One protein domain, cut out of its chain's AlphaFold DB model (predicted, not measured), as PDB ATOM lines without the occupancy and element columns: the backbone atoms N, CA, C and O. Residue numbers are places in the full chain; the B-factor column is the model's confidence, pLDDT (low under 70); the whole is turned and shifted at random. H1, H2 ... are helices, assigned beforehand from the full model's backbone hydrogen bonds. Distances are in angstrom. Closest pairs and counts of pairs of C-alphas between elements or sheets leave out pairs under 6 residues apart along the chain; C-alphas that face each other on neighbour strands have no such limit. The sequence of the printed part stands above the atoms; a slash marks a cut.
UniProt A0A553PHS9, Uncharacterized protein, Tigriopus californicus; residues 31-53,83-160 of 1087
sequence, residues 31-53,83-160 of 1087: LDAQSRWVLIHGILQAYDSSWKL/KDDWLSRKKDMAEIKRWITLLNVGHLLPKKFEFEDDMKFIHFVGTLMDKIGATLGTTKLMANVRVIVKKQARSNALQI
ATOM      1  N   LEU A  31      18.386  17.044  14.855       78.75
ATOM      2  CA  LEU A  31      17.697  16.298  15.907       78.75
ATOM      3  C   LEU A  31      16.354  16.959  16.225       78.75
ATOM      4  O   LEU A  31      16.298  18.160  16.490       78.75
ATOM      5  N   ASP A  32      15.291  16.162  16.294       84.56
ATOM      6  CA  ASP A  32      13.979  16.624  16.740       84.56
ATOM      7  C   ASP A  32      13.994  17.037  18.228       84.56
ATOM      8  O   ASP A  32      14.881  16.658  19.001       84.56
ATOM      9  N   ALA A  33      12.977  17.780  18.669       76.88
ATOM     10  CA  ALA A  33      12.891  18.261  20.047       76.88
ATOM     11  C   ALA A  33      12.954  17.138  21.108       76.88
ATOM     12  O   ALA A  33      13.478  17.366  22.201       76.88
ATOM     13  N   GLN A  34      12.467  15.927  20.817       78.75
ATOM     14  CA  GLN A  34      12.561  14.781  21.720       78.75
ATOM     15  C   GLN A  34      13.977  14.192  21.756       78.75
ATOM     16  O   GLN A  34      14.496  13.965  22.850       78.75
ATOM     17  N   SER A  35      14.650  14.018  20.615       83.06
ATOM     18  CA  SER A  35      16.047  13.553  20.578       83.06
ATOM     19  C   SER A  35      17.017  14.562  21.201       83.06
ATOM     20  O   SER A  35      17.929  14.164  21.930       83.06
ATOM     21  N   ARG A  36      16.772  15.873  21.031       82.75
ATOM     22  CA  ARG A  36      17.469  16.952  21.763       82.75
ATOM     23  C   ARG A  36      17.371  16.752  23.283       82.75
ATOM     24  O   ARG A  36      18.372  16.862  23.991       82.75
ATOM     25  N   TRP A  37      16.187  16.393  23.788       80.06
ATOM     26  CA  TRP A  37      15.973  16.087  25.207       80.06
ATOM     27  C   TRP A  37      16.641  14.788  25.670       80.06
ATOM     28  O   TRP A  37      17.223  14.775  26.757       80.06
ATOM     29  N   VAL A  38      16.604  13.722  24.864       82.88
ATOM     30  CA  VAL A  38      17.291  12.450  25.162       82.88
ATOM     31  C   VAL A  38      18.805  12.661  25.259       82.88
ATOM     32  O   VAL A  38      19.421  12.171  26.205       82.88
ATOM     33  N   LEU A  39      19.399  13.457  24.362       83.31
ATOM     34  CA  LEU A  39      20.823  13.795  24.415       83.31
ATOM     35  C   LEU A  39      21.181  14.583  25.687       83.31
ATOM     36  O   LEU A  39      22.120  14.208  26.389       83.31
ATOM     37  N   ILE A  40      20.412  15.625  26.036       84.88
ATOM     38  CA  ILE A  40      20.616  16.388  27.282       84.88
ATOM     39  C   ILE A  40      20.505  15.470  28.508       84.88
ATOM     40  O   ILE A  40      21.350  15.538  29.401       84.88
ATOM     41  N   HIS A  41      19.496  14.594  28.560       83.31
ATOM     42  CA  HIS A  41      19.343  13.646  29.662       83.31
ATOM     43  C   HIS A  41      20.529  12.675  29.736       83.31
ATOM     44  O   HIS A  41      21.079  12.477  30.817       83.31
ATOM     45  N   GLY A  42      20.982  12.127  28.605       82.12
ATOM     46  CA  GLY A  42      22.124  11.212  28.555       82.12
ATOM     47  C   GLY A  42      23.441  11.847  29.011       82.12
ATOM     48  O   GLY A  42      24.184  11.229  29.774       82.12
ATOM     49  N   ILE A  43      23.696  13.107  28.635       82.31
ATOM     50  CA  ILE A  43      24.845  13.897  29.113       82.31
ATOM     51  C   ILE A  43      24.811  14.047  30.645       82.31
ATOM     52  O   ILE A  43      25.817  13.827  31.323       82.31
ATOM     53  N   LEU A  44      23.651  14.398  31.207       84.25
ATOM     54  CA  LEU A  44      23.484  14.601  32.651       84.25
ATOM     55  C   LEU A  44      23.528  13.279  33.435       84.25
ATOM     56  O   LEU A  44      24.149  13.207  34.493       84.25
ATOM     57  N   GLN A  45      22.943  12.211  32.893       79.75
ATOM     58  CA  GLN A  45      22.984  10.873  33.481       79.75
ATOM     59  C   GLN A  45      24.408  10.295  33.475       79.75
ATOM     60  O   GLN A  45      24.800   9.631  34.436       79.75
ATOM     61  N   ALA A  46      25.217  10.588  32.450       72.56
ATOM     62  CA  ALA A  46      26.642  10.254  32.438       72.56
ATOM     63  C   ALA A  46      27.433  11.001  33.533       72.56
ATOM     64  O   ALA A  46      28.361  10.425  34.108       72.56
ATOM     65  N   TYR A  47      27.046  12.236  33.885       74.38
ATOM     66  CA  TYR A  47      27.601  12.922  35.057       74.38
ATOM     67  C   TYR A  47      27.200  12.222  36.361       74.38
ATOM     68  O   TYR A  47      28.095  11.921  37.150       74.38
ATOM     69  N   ASP A  48      25.917  11.926  36.609       74.94
ATOM     70  CA  ASP A  48      25.508  11.249  37.863       74.94
ATOM     71  C   ASP A  48      26.191   9.888  38.015       74.94
ATOM     72  O   ASP A  48      26.748   9.560  39.063       74.94
ATOM     73  N   SER A  49      26.273   9.149  36.906       59.66
ATOM     74  CA  SER A  49      26.983   7.871  36.830       59.66
ATOM     75  C   SER A  49      28.463   8.011  37.216       59.66
ATOM     76  O   SER A  49      29.019   7.137  37.876       59.66
ATOM     77  N   SER A  50      29.111   9.136  36.885       54.62
ATOM     78  CA  SER A  50      30.499   9.404  37.294       54.62
ATOM     79  C   SER A  50      30.676   9.667  38.799       54.62
ATOM     80  O   SER A  50      31.797   9.565  39.297       54.62
ATOM     81  N   TRP A  51      29.593   9.956  39.532       45.09
ATOM     82  CA  TRP A  51      29.574  10.057  40.998       45.09
ATOM     83  C   TRP A  51      29.112   8.746  41.661       45.09
ATOM     84  O   TRP A  51      29.561   8.435  42.766       45.09
ATOM     85  N   LYS A  52      28.239   7.969  41.002       43.09
ATOM     86  CA  LYS A  52      27.817   6.611  41.395       43.09
ATOM     87  C   LYS A  52      27.459   5.788  40.157       43.09
ATOM     88  O   LYS A  52      26.432   6.049  39.545       43.09
ATOM     89  N   LEU A  53      28.238   4.758  39.838       31.58
ATOM     90  CA  LEU A  53      28.083   3.973  38.605       31.58
ATOM     91  C   LEU A  53      27.310   2.655  38.854       31.58
ATOM     92  O   LEU A  53      27.890   1.713  39.391       31.58
ATOM     93  N   LYS A  83      -2.010  10.338  30.052       43.84
ATOM     94  CA  LYS A  83      -2.023  11.212  31.232       43.84
ATOM     95  C   LYS A  83      -1.138  10.724  32.384       43.84
ATOM     96  O   LYS A  83      -1.098  11.410  33.406       43.84
ATOM     97  N   ASP A  84      -0.391   9.634  32.215       50.41
ATOM     98  CA  ASP A  84       0.682   9.244  33.138       50.41
ATOM     99  C   ASP A  84       2.087   9.604  32.600       50.41
ATOM    100  O   ASP A  84       2.936  10.042  33.379       50.41
ATOM    101  N   ASP A  85       2.304   9.620  31.277       56.56
ATOM    102  CA  ASP A  85       3.589  10.021  30.660       56.56
ATOM    103  C   ASP A  85       3.975  11.491  30.884       56.56
ATOM    104  O   ASP A  85       5.153  11.851  30.952       56.56
ATOM    105  N   TRP A  86       3.006  12.393  31.055       43.12
ATOM    106  CA  TRP A  86       3.338  13.766  31.457       43.12
ATOM    107  C   TRP A  86       3.808  13.856  32.926       43.12
ATOM    108  O   TRP A  86       4.395  14.873  33.305       43.12
ATOM    109  N   LEU A  87       3.572  12.833  33.767       40.47
ATOM    110  CA  LEU A  87       4.031  12.787  35.164       40.47
ATOM    111  C   LEU A  87       5.446  12.222  35.302       40.47
ATOM    112  O   LEU A  87       6.165  12.686  36.189       40.47
ATOM    113  N   SER A  88       5.859  11.274  34.452       63.94
ATOM    114  CA  SER A  88       7.278  10.922  34.269       63.94
ATOM    115  C   SER A  88       8.021  12.135  33.722       63.94
ATOM    116  O   SER A  88       8.776  12.744  34.480       63.94
ATOM    117  N   ARG A  89       7.643  12.640  32.532       65.69
ATOM    118  CA  ARG A  89       8.255  13.840  31.924       65.69
ATOM    119  C   ARG A  89       8.357  15.021  32.899       65.69
ATOM    120  O   ARG A  89       9.349  15.739  32.888       65.69
ATOM    121  N   LYS A  90       7.378  15.243  33.787       71.56
ATOM    122  CA  LYS A  90       7.459  16.295  34.824       71.56
ATOM    123  C   LYS A  90       8.497  16.052  35.920       71.56
ATOM    124  O   LYS A  90       9.070  17.031  36.398       71.56
ATOM    125  N   LYS A  91       8.708  14.806  36.351       77.12
ATOM    126  CA  LYS A  91       9.789  14.448  37.284       77.12
ATOM    127  C   LYS A  91      11.130  14.621  36.587       77.12
ATOM    128  O   LYS A  91      11.976  15.331  37.114       77.12
ATOM    129  N   ASP A  92      11.255  14.100  35.373       71.75
ATOM    130  CA  ASP A  92      12.484  14.134  34.579       71.75
ATOM    131  C   ASP A  92      12.880  15.587  34.262       71.75
ATOM    132  O   ASP A  92      14.023  15.985  34.453       71.75
ATOM    133  N   MET A  93      11.916  16.450  33.918       72.62
ATOM    134  CA  MET A  93      12.142  17.894  33.771       72.62
ATOM    135  C   MET A  93      12.517  18.601  35.082       72.62
ATOM    136  O   MET A  93      13.204  19.622  35.040       72.62
ATOM    137  N   ALA A  94      12.061  18.128  36.245       79.44
ATOM    138  CA  ALA A  94      12.451  18.691  37.540       79.44
ATOM    139  C   ALA A  94      13.855  18.223  37.962       79.44
ATOM    140  O   ALA A  94      14.633  19.026  38.481       79.44
ATOM    141  N   GLU A  95      14.186  16.962  37.672       78.44
ATOM    142  CA  GLU A  95      15.520  16.371  37.774       78.44
ATOM    143  C   GLU A  95      16.483  17.170  36.883       78.44
ATOM    144  O   GLU A  95      17.325  17.897  37.402       78.44
ATOM    145  N   ILE A  96      16.285  17.195  35.562       76.19
ATOM    146  CA  ILE A  96      17.145  17.912  34.605       76.19
ATOM    147  C   ILE A  96      17.339  19.395  34.995       76.19
ATOM    148  O   ILE A  96      18.458  19.907  34.948       76.19
ATOM    149  N   LYS A  97      16.302  20.094  35.480       81.88
ATOM    150  CA  LYS A  97      16.445  21.485  35.964       81.88
ATOM    151  C   LYS A  97      17.287  21.598  37.235       81.88
ATOM    152  O   LYS A  97      18.109  22.509  37.328       81.88
ATOM    153  N   ARG A  98      17.133  20.684  38.200       82.81
ATOM    154  CA  ARG A  98      18.004  20.583  39.386       82.81
ATOM    155  C   ARG A  98      19.451  20.305  38.974       82.81
ATOM    156  O   ARG A  98      20.354  20.975  39.461       82.81
ATOM    157  N   TRP A  99      19.653  19.381  38.044       81.44
ATOM    158  CA  TRP A  99      20.944  18.993  37.481       81.44
ATOM    159  C   TRP A  99      21.682  20.159  36.815       81.44
ATOM    160  O   TRP A  99      22.813  20.483  37.176       81.44
ATOM    161  N   ILE A 100      21.004  20.880  35.927       83.81
ATOM    162  CA  ILE A 100      21.565  22.045  35.234       83.81
ATOM    163  C   ILE A 100      21.761  23.241  36.195       83.81
ATOM    164  O   ILE A 100      22.642  24.080  35.985       83.81
ATOM    165  N   THR A 101      21.001  23.299  37.296       84.06
ATOM    166  CA  THR A 101      21.234  24.255  38.395       84.06
ATOM    167  C   THR A 101      22.487  23.901  39.203       84.06
ATOM    168  O   THR A 101      23.270  24.798  39.505       84.06
ATOM    169  N   LEU A 102      22.724  22.619  39.514       81.62
ATOM    170  CA  LEU A 102      23.935  22.149  40.211       81.62
ATOM    171  C   LEU A 102      25.209  22.417  39.395       81.62
ATOM    172  O   LEU A 102      26.199  22.887  39.945       81.62
ATOM    173  N   LEU A 103      25.149  22.207  38.077       80.19
ATOM    174  CA  LEU A 103      26.210  22.559  37.123       80.19
ATOM    175  C   LEU A 103      26.349  24.074  36.872       80.19
ATOM    176  O   LEU A 103      27.183  24.498  36.072       80.19
ATOM    177  N   ASN A 104      25.523  24.902  37.518       83.25
ATOM    178  CA  ASN A 104      25.494  26.355  37.361       83.25
ATOM    179  C   ASN A 104      25.391  26.802  35.880       83.25
ATOM    180  O   ASN A 104      26.030  27.762  35.440       83.25
ATOM    181  N   VAL A 105      24.587  26.082  35.082       83.56
ATOM    182  CA  VAL A 105      24.208  26.434  33.692       83.56
ATOM    183  C   VAL A 105      22.750  26.896  33.594       83.56
ATOM    184  O   VAL A 105      22.289  27.244  32.512       83.56
ATOM    185  N   GLY A 106      22.019  26.956  34.714       81.38
ATOM    186  CA  GLY A 106      20.597  27.326  34.759       81.38
ATOM    187  C   GLY A 106      20.246  28.713  34.199       81.38
ATOM    188  O   GLY A 106      19.069  28.995  34.007       81.38
ATOM    189  N   HIS A 107      21.239  29.562  33.911       78.06
ATOM    190  CA  HIS A 107      21.073  30.833  33.196       78.06
ATOM    191  C   HIS A 107      21.005  30.694  31.664       78.06
ATOM    192  O   HIS A 107      20.435  31.570  31.023       78.06
ATOM    193  N   LEU A 108      21.549  29.617  31.079       74.38
ATOM    194  CA  LEU A 108      21.423  29.323  29.641       74.38
ATOM    195  C   LEU A 108      20.132  28.573  29.296       74.38
ATOM    196  O   LEU A 108      19.784  28.461  28.126       74.38
ATOM    197  N   LEU A 109      19.405  28.077  30.301       81.94
ATOM    198  CA  LEU A 109      18.062  27.549  30.100       81.94
ATOM    199  C   LEU A 109      17.072  28.709  29.907       81.94
ATOM    200  O   LEU A 109      16.850  29.473  30.855       81.94
ATOM    201  N   PRO A 110      16.427  28.846  28.733       73.00
ATOM    202  CA  PRO A 110      15.364  29.823  28.569       73.00
ATOM    203  C   PRO A 110      14.200  29.506  29.524       73.00
ATOM    204  O   PRO A 110      13.877  28.353  29.809       73.00
ATOM    205  N   LYS A 111      13.558  30.551  30.069       73.69
ATOM    206  CA  LYS A 111      12.489  30.401  31.083       73.69
ATOM    207  C   LYS A 111      11.287  29.603  30.562       73.69
ATOM    208  O   LYS A 111      10.640  28.905  31.342       73.69
ATOM    209  N   LYS A 112      11.014  29.707  29.260       72.31
ATOM    210  CA  LYS A 112      10.237  28.727  28.503       72.31
ATOM    211  C   LYS A 112      11.224  27.758  27.865       72.31
ATOM    212  O   LYS A 112      12.199  28.208  27.279       72.31
ATOM    213  N   PHE A 113      10.995  26.459  28.001       63.62
ATOM    214  CA  PHE A 113      11.977  25.420  27.665       63.62
ATOM    215  C   PHE A 113      11.846  24.939  26.208       63.62
ATOM    216  O   PHE A 113      12.076  23.771  25.898       63.62
ATOM    217  N   GLU A 114      11.450  25.854  25.325       73.44
ATOM    218  CA  GLU A 114      11.350  25.650  23.886       73.44
ATOM    219  C   GLU A 114      12.753  25.793  23.257       73.44
ATOM    220  O   GLU A 114      13.219  26.895  22.968       73.44
ATOM    221  N   PHE A 115      13.448  24.666  23.057       67.38
ATOM    222  CA  PHE A 115      14.673  24.578  22.241       67.38
ATOM    223  C   PHE A 115      14.337  24.547  20.733       67.38
ATOM    224  O   PHE A 115      14.841  23.703  19.993       67.38
ATOM    225  N   GLU A 116      13.456  25.453  20.301       75.88
ATOM    226  CA  GLU A 116      13.093  25.692  18.891       75.88
ATOM    227  C   GLU A 116      14.249  26.328  18.106       75.88
ATOM    228  O   GLU A 116      14.333  26.183  16.896       75.88
ATOM    229  N   ASP A 117      15.153  27.021  18.802       84.19
ATOM    230  CA  ASP A 117      16.359  27.609  18.225       84.19
ATOM    231  C   ASP A 117      17.552  26.654  18.388       84.19
ATOM    232  O   ASP A 117      18.063  26.426  19.492       84.19
ATOM    233  N   ASP A 118      17.997  26.122  17.256       83.75
ATOM    234  CA  ASP A 118      19.104  25.182  17.108       83.75
ATOM    235  C   ASP A 118      20.443  25.736  17.606       83.75
ATOM    236  O   ASP A 118      21.233  25.013  18.217       83.75
ATOM    237  N   MET A 119      20.697  27.032  17.404       85.06
ATOM    238  CA  MET A 119      21.925  27.689  17.852       85.06
ATOM    239  C   MET A 119      21.919  27.877  19.373       85.06
ATOM    240  O   MET A 119      22.951  27.683  20.019       85.06
ATOM    241  N   LYS A 120      20.757  28.163  19.979       85.50
ATOM    242  CA  LYS A 120      20.587  28.132  21.443       85.50
ATOM    243  C   LYS A 120      20.744  26.714  21.994       85.50
ATOM    244  O   LYS A 120      21.348  26.561  23.055       85.50
ATOM    245  N   PHE A 121      20.251  25.689  21.294       85.06
ATOM    246  CA  PHE A 121      20.452  24.288  21.679       85.06
ATOM    247  C   PHE A 121      21.937  23.891  21.634       85.06
ATOM    248  O   PHE A 121      22.465  23.441  22.650       85.06
ATOM    249  N   ILE A 122      22.644  24.135  20.524       85.56
ATOM    250  CA  ILE A 122      24.079  23.831  20.410       85.56
ATOM    251  C   ILE A 122      24.904  24.629  21.425       85.56
ATOM    252  O   ILE A 122      25.741  24.043  22.110       85.56
ATOM    253  N   HIS A 123      24.644  25.927  21.611       86.69
ATOM    254  CA  HIS A 123      25.360  26.724  22.614       86.69
ATOM    255  C   HIS A 123      25.106  26.229  24.050       86.69
ATOM    256  O   HIS A 123      26.031  26.192  24.870       86.69
ATOM    257  N   PHE A 124      23.877  25.795  24.354       87.50
ATOM    258  CA  PHE A 124      23.549  25.164  25.629       87.50
ATOM    259  C   PHE A 124      24.305  23.840  25.821       87.50
ATOM    260  O   PHE A 124      24.937  23.656  26.860       87.50
ATOM    261  N   VAL A 125      24.280  22.938  24.833       87.25
ATOM    262  CA  VAL A 125      24.936  21.622  24.919       87.25
ATOM    263  C   VAL A 125      26.464  21.755  24.955       87.25
ATOM    264  O   VAL A 125      27.101  21.080  25.762       87.25
ATOM    265  N   GLY A 126      27.051  22.664  24.171       87.19
ATOM    266  CA  GLY A 126      28.477  22.997  24.233       87.19
ATOM    267  C   GLY A 126      28.879  23.476  25.628       87.19
ATOM    268  O   GLY A 126      29.687  22.832  26.289       87.19
ATOM    269  N   THR A 127      28.213  24.514  26.149       88.31
ATOM    270  CA  THR A 127      28.521  25.040  27.492       88.31
ATOM    271  C   THR A 127      28.238  24.026  28.609       88.31
ATOM    272  O   THR A 127      28.889  24.053  29.656       88.31
ATOM    273  N   LEU A 128      27.271  23.122  28.418       87.44
ATOM    274  CA  LEU A 128      27.023  22.006  29.328       87.44
ATOM    275  C   LEU A 128      28.220  21.045  29.337       87.44
ATOM    276  O   LEU A 128      28.737  20.738  30.409       87.44
ATOM    277  N   MET A 129      28.701  20.626  28.164       85.69
ATOM    278  CA  MET A 129      29.877  19.762  28.030       85.69
ATOM    279  C   MET A 129      31.154  20.425  28.556       85.69
ATOM    280  O   MET A 129      31.919  19.766  29.256       85.69
ATOM    281  N   ASP A 130      31.356  21.721  28.311       86.06
ATOM    282  CA  ASP A 130      32.512  22.470  28.816       86.06
ATOM    283  C   ASP A 130      32.488  22.586  30.346       86.06
ATOM    284  O   ASP A 130      33.503  22.355  31.003       86.06
ATOM    285  N   LYS A 131      31.323  22.862  30.954       85.06
ATOM    286  CA  LYS A 131      31.191  22.908  32.422       85.06
ATOM    287  C   LYS A 131      31.315  21.531  33.066       85.06
ATOM    288  O   LYS A 131      31.904  21.426  34.142       85.06
ATOM    289  N   ILE A 132      30.835  20.468  32.421       82.69
ATOM    290  CA  ILE A 132      31.089  19.087  32.863       82.69
ATOM    291  C   ILE A 132      32.585  18.748  32.726       82.69
ATOM    292  O   ILE A 132      33.175  18.168  33.635       82.69
ATOM    293  N   GLY A 133      33.229  19.176  31.639       82.06
ATOM    294  CA  GLY A 133      34.666  19.042  31.420       82.06
ATOM    295  C   GLY A 133      35.507  19.772  32.470       82.06
ATOM    296  O   GLY A 133      36.477  19.207  32.969       82.06
ATOM    297  N   ALA A 134      35.107  20.981  32.863       81.06
ATOM    298  CA  ALA A 134      35.772  21.762  33.905       81.06
ATOM    299  C   ALA A 134      35.555  21.195  35.321       81.06
ATOM    300  O   ALA A 134      36.435  21.315  36.168       81.06
ATOM    301  N   THR A 135      34.402  20.570  35.594       76.69
ATOM    302  CA  THR A 135      34.059  20.044  36.932       76.69
ATOM    303  C   THR A 135      34.513  18.603  37.179       76.69
ATOM    304  O   THR A 135      34.863  18.272  38.309       76.69
ATOM    305  N   LEU A 136      34.544  17.744  36.151       67.25
ATOM    306  CA  LEU A 136      35.008  16.351  36.258       67.25
ATOM    307  C   LEU A 136      36.443  16.136  35.745       67.25
ATOM    308  O   LEU A 136      37.062  15.114  36.056       67.25
ATOM    309  N   GLY A 137      36.958  17.064  34.937       73.94
ATOM    310  CA  GLY A 137      38.075  16.834  34.025       73.94
ATOM    311  C   GLY A 137      37.582  16.190  32.726       73.94
ATOM    312  O   GLY A 137      37.025  15.088  32.736       73.94
ATOM    313  N   THR A 138      37.814  16.855  31.589       59.41
ATOM    314  CA  THR A 138      37.404  16.393  30.247       59.41
ATOM    315  C   THR A 138      37.847  14.958  29.969       59.41
ATOM    316  O   THR A 138      37.051  14.156  29.488       59.41
ATOM    317  N   THR A 139      39.071  14.589  30.354       59.06
ATOM    318  CA  THR A 139      39.612  13.226  30.235       59.06
ATOM    319  C   THR A 139      38.767  12.165  30.939       59.06
ATOM    320  O   THR A 139      38.588  11.087  30.373       59.06
ATOM    321  N   LYS A 140      38.191  12.444  32.119       61.66
ATOM    322  CA  LYS A 140      37.315  11.485  32.820       61.66
ATOM    323  C   LYS A 140      35.954  11.355  32.144       61.66
ATOM    324  O   LYS A 140      35.474  10.235  31.979       61.66
ATOM    325  N   LEU A 141      35.360  12.467  31.699       59.28
ATOM    326  CA  LEU A 141      34.112  12.422  30.932       59.28
ATOM    327  C   LEU A 141      34.307  11.642  29.626       59.28
ATOM    328  O   LEU A 141      33.574  10.691  29.370       59.28
ATOM    329  N   MET A 142      35.322  11.995  28.828       59.72
ATOM    330  CA  MET A 142      35.609  11.317  27.562       59.72
ATOM    331  C   MET A 142      35.919   9.831  27.766       59.72
ATOM    332  O   MET A 142      35.469   9.013  26.968       59.72
ATOM    333  N   ALA A 143      36.650   9.456  28.822       56.78
ATOM    334  CA  ALA A 143      36.898   8.053  29.146       56.78
ATOM    335  C   ALA A 143      35.594   7.303  29.463       56.78
ATOM    336  O   ALA A 143      35.333   6.265  28.857       56.78
ATOM    337  N   ASN A 144      34.745   7.850  30.339       63.03
ATOM    338  CA  ASN A 144      33.474   7.227  30.717       63.03
ATOM    339  C   ASN A 144      32.512   7.114  29.523       63.03
ATOM    340  O   ASN A 144      31.943   6.048  29.299       63.03
ATOM    341  N   VAL A 145      32.381   8.167  28.711       61.62
ATOM    342  CA  VAL A 145      31.557   8.155  27.491       61.62
ATOM    343  C   VAL A 145      32.091   7.126  26.484       61.62
ATOM    344  O   VAL A 145      31.326   6.291  26.010       61.62
ATOM    345  N   ARG A 146      33.411   7.072  26.238       62.34
ATOM    346  CA  ARG A 146      34.033   6.035  25.385       62.34
ATOM    347  C   ARG A 146      33.815   4.614  25.924       62.34
ATOM    348  O   ARG A 146      33.667   3.691  25.126       62.34
ATOM    349  N   VAL A 147      33.790   4.414  27.244       59.75
ATOM    350  CA  VAL A 147      33.465   3.116  27.866       59.75
ATOM    351  C   VAL A 147      31.994   2.756  27.649       59.75
ATOM    352  O   VAL A 147      31.711   1.624  27.261       59.75
ATOM    353  N   ILE A 148      31.071   3.706  27.819       60.78
ATOM    354  CA  ILE A 148      29.633   3.515  27.573       60.78
ATOM    355  C   ILE A 148      29.383   3.161  26.097       60.78
ATOM    356  O   ILE A 148      28.769   2.129  25.827       60.78
ATOM    357  N   VAL A 149      29.939   3.923  25.148       56.75
ATOM    358  CA  VAL A 149      29.839   3.646  23.702       56.75
ATOM    359  C   VAL A 149      30.438   2.276  23.350       56.75
ATOM    360  O   VAL A 149      29.805   1.490  22.649       56.75
ATOM    361  N   LYS A 150      31.606   1.906  23.899       61.44
ATOM    362  CA  LYS A 150      32.188   0.563  23.691       61.44
ATOM    363  C   LYS A 150      31.345  -0.564  24.303       61.44
ATOM    364  O   LYS A 150      31.289  -1.652  23.728       61.44
ATOM    365  N   LYS A 151      30.675  -0.331  25.439       63.25
ATOM    366  CA  LYS A 151      29.741  -1.292  26.055       63.25
ATOM    367  C   LYS A 151      28.493  -1.476  25.184       63.25
ATOM    368  O   LYS A 151      28.054  -2.607  24.999       63.25
ATOM    369  N   GLN A 152      27.986  -0.399  24.585       52.44
ATOM    370  CA  GLN A 152      26.858  -0.432  23.648       52.44
ATOM    371  C   GLN A 152      27.208  -1.106  22.325       52.44
ATOM    372  O   GLN A 152      26.480  -1.996  21.909       52.44
ATOM    373  N   ALA A 153      28.345  -0.779  21.706       61.69
ATOM    374  CA  ALA A 153      28.793  -1.447  20.482       61.69
ATOM    375  C   ALA A 153      28.883  -2.975  20.670       61.69
ATOM    376  O   ALA A 153      28.436  -3.735  19.815       61.69
ATOM    377  N   ARG A 154      29.371  -3.430  21.836       65.00
ATOM    378  CA  ARG A 154      29.353  -4.850  22.227       65.00
ATOM    379  C   ARG A 154      27.937  -5.389  22.452       65.00
ATOM    380  O   ARG A 154      27.636  -6.468  21.960       65.00
ATOM    381  N   SER A 155      27.073  -4.658  23.158       65.88
ATOM    382  CA  SER A 155      25.675  -5.055  23.395       65.88
ATOM    383  C   SER A 155      24.889  -5.209  22.090       65.88
ATOM    384  O   SER A 155      24.192  -6.201  21.903       65.88
ATOM    385  N   ASN A 156      25.046  -4.269  21.160       60.03
ATOM    386  CA  ASN A 156      24.360  -4.264  19.872       60.03
ATOM    387  C   ASN A 156      24.901  -5.385  18.970       60.03
ATOM    388  O   ASN A 156      24.115  -6.114  18.374       60.03
ATOM    389  N   ALA A 157      26.222  -5.601  18.937       66.31
ATOM    390  CA  ALA A 157      26.819  -6.740  18.236       66.31
ATOM    391  C   ALA A 157      26.342  -8.095  18.799       66.31
ATOM    392  O   ALA A 157      26.088  -9.019  18.029       66.31
ATOM    393  N   LEU A 158      26.161  -8.207  20.121       66.62
ATOM    394  CA  LEU A 158      25.607  -9.402  20.768       66.62
ATOM    395  C   LEU A 158      24.105  -9.585  20.504       66.62
ATOM    396  O   LEU A 158      23.662 -10.719  20.376       66.62
ATOM    397  N   GLN A 159      23.320  -8.510  20.384       63.38
ATOM    398  CA  GLN A 159      21.901  -8.601  20.013       63.38
ATOM    399  C   GLN A 159      21.705  -8.971  18.535       63.38
ATOM    400  O   GLN A 159      20.827  -9.771  18.220       63.38
ATOM    401  N   ILE A 160      22.541  -8.436  17.637       61.50
ATOM    402  CA  ILE A 160      22.499  -8.731  16.196       61.50
ATOM    403  C   ILE A 160      23.020 -10.152  15.918       61.50
ATOM    404  O   ILE A 160      22.384 -10.905  15.188       61.50
TER     405      ILE A 160
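Overview. This is residues 31 to 53 and 83 to 160 of the 1087 residues of an uncharacterized protein of Tigriopus californicus (UniProt A0A553PHS9). Helices H1 and H3 lie side by side, pointing the same way, with H2 and H4 slanting across H1 at different places. H4 turns off at the corner after H3; its residues 149 to 160 and, at the other helix, residues 83 to 91 stick out as two arms from the body. The printed part has 101 residues with four named helices, in the order H1, H2, H3, H4, and no named strand: all helix. It is only just compact, close to loose, with a radius of gyration of the C-alphas of 14.8 A, and spans 41 by 37 by 27 A.

Along the chain. H1, residues 33 to 51, begins at C-alpha 33 (12.891, 18.261, 20.047) and is 28.0 A long. H2, residues 85 to 102, is 25.5 A long. H3, residues 118 to 136, is 26.4 A long. H4, residues 138 to 160, is 32.4 A long and ends at C-alpha 160 (22.499, -8.731, 16.196).

Arrangement. H1 is the hub, touching the other three helices. With residues 41 to 44 alone it only just touches H2, with 3 pairs of C-alphas within 8 A; the closest, His 41 and Ile 96, are 6.9 A apart, at a steep tilt of 54 degrees. H1 touches H3, closest C-alphas Ile 40 and Val 125 at 7.2 A, at a shallow tilt of 4 degrees, the same way. Residues 46 to 50 alone touch H4, closest C-alphas Ala 46 and Val 145 at 7.3 A, at a steep tilt of 66 degrees, opposite ways. H3 and H4 touch only at the corner, closest C-alphas Gly 133 and Leu 141 at 6.7 A. H2 and H4 are apart. In H1, H2, H3 and H4 every O i to N i+4 pair is within hydrogen-bond range.

Size, cuts and confidence. The C-alphas farthest apart, Lys 111 and Leu 158, are 43.2 A apart. Residues 54 to 82 are not printed; C-alphas 53 and 83 are 31.8 A apart across the cut. The link from H2 to H3 is long, 15 residues. Mean pLDDT of the printed part is 72.2; residues 138 to 160 are among those under 70.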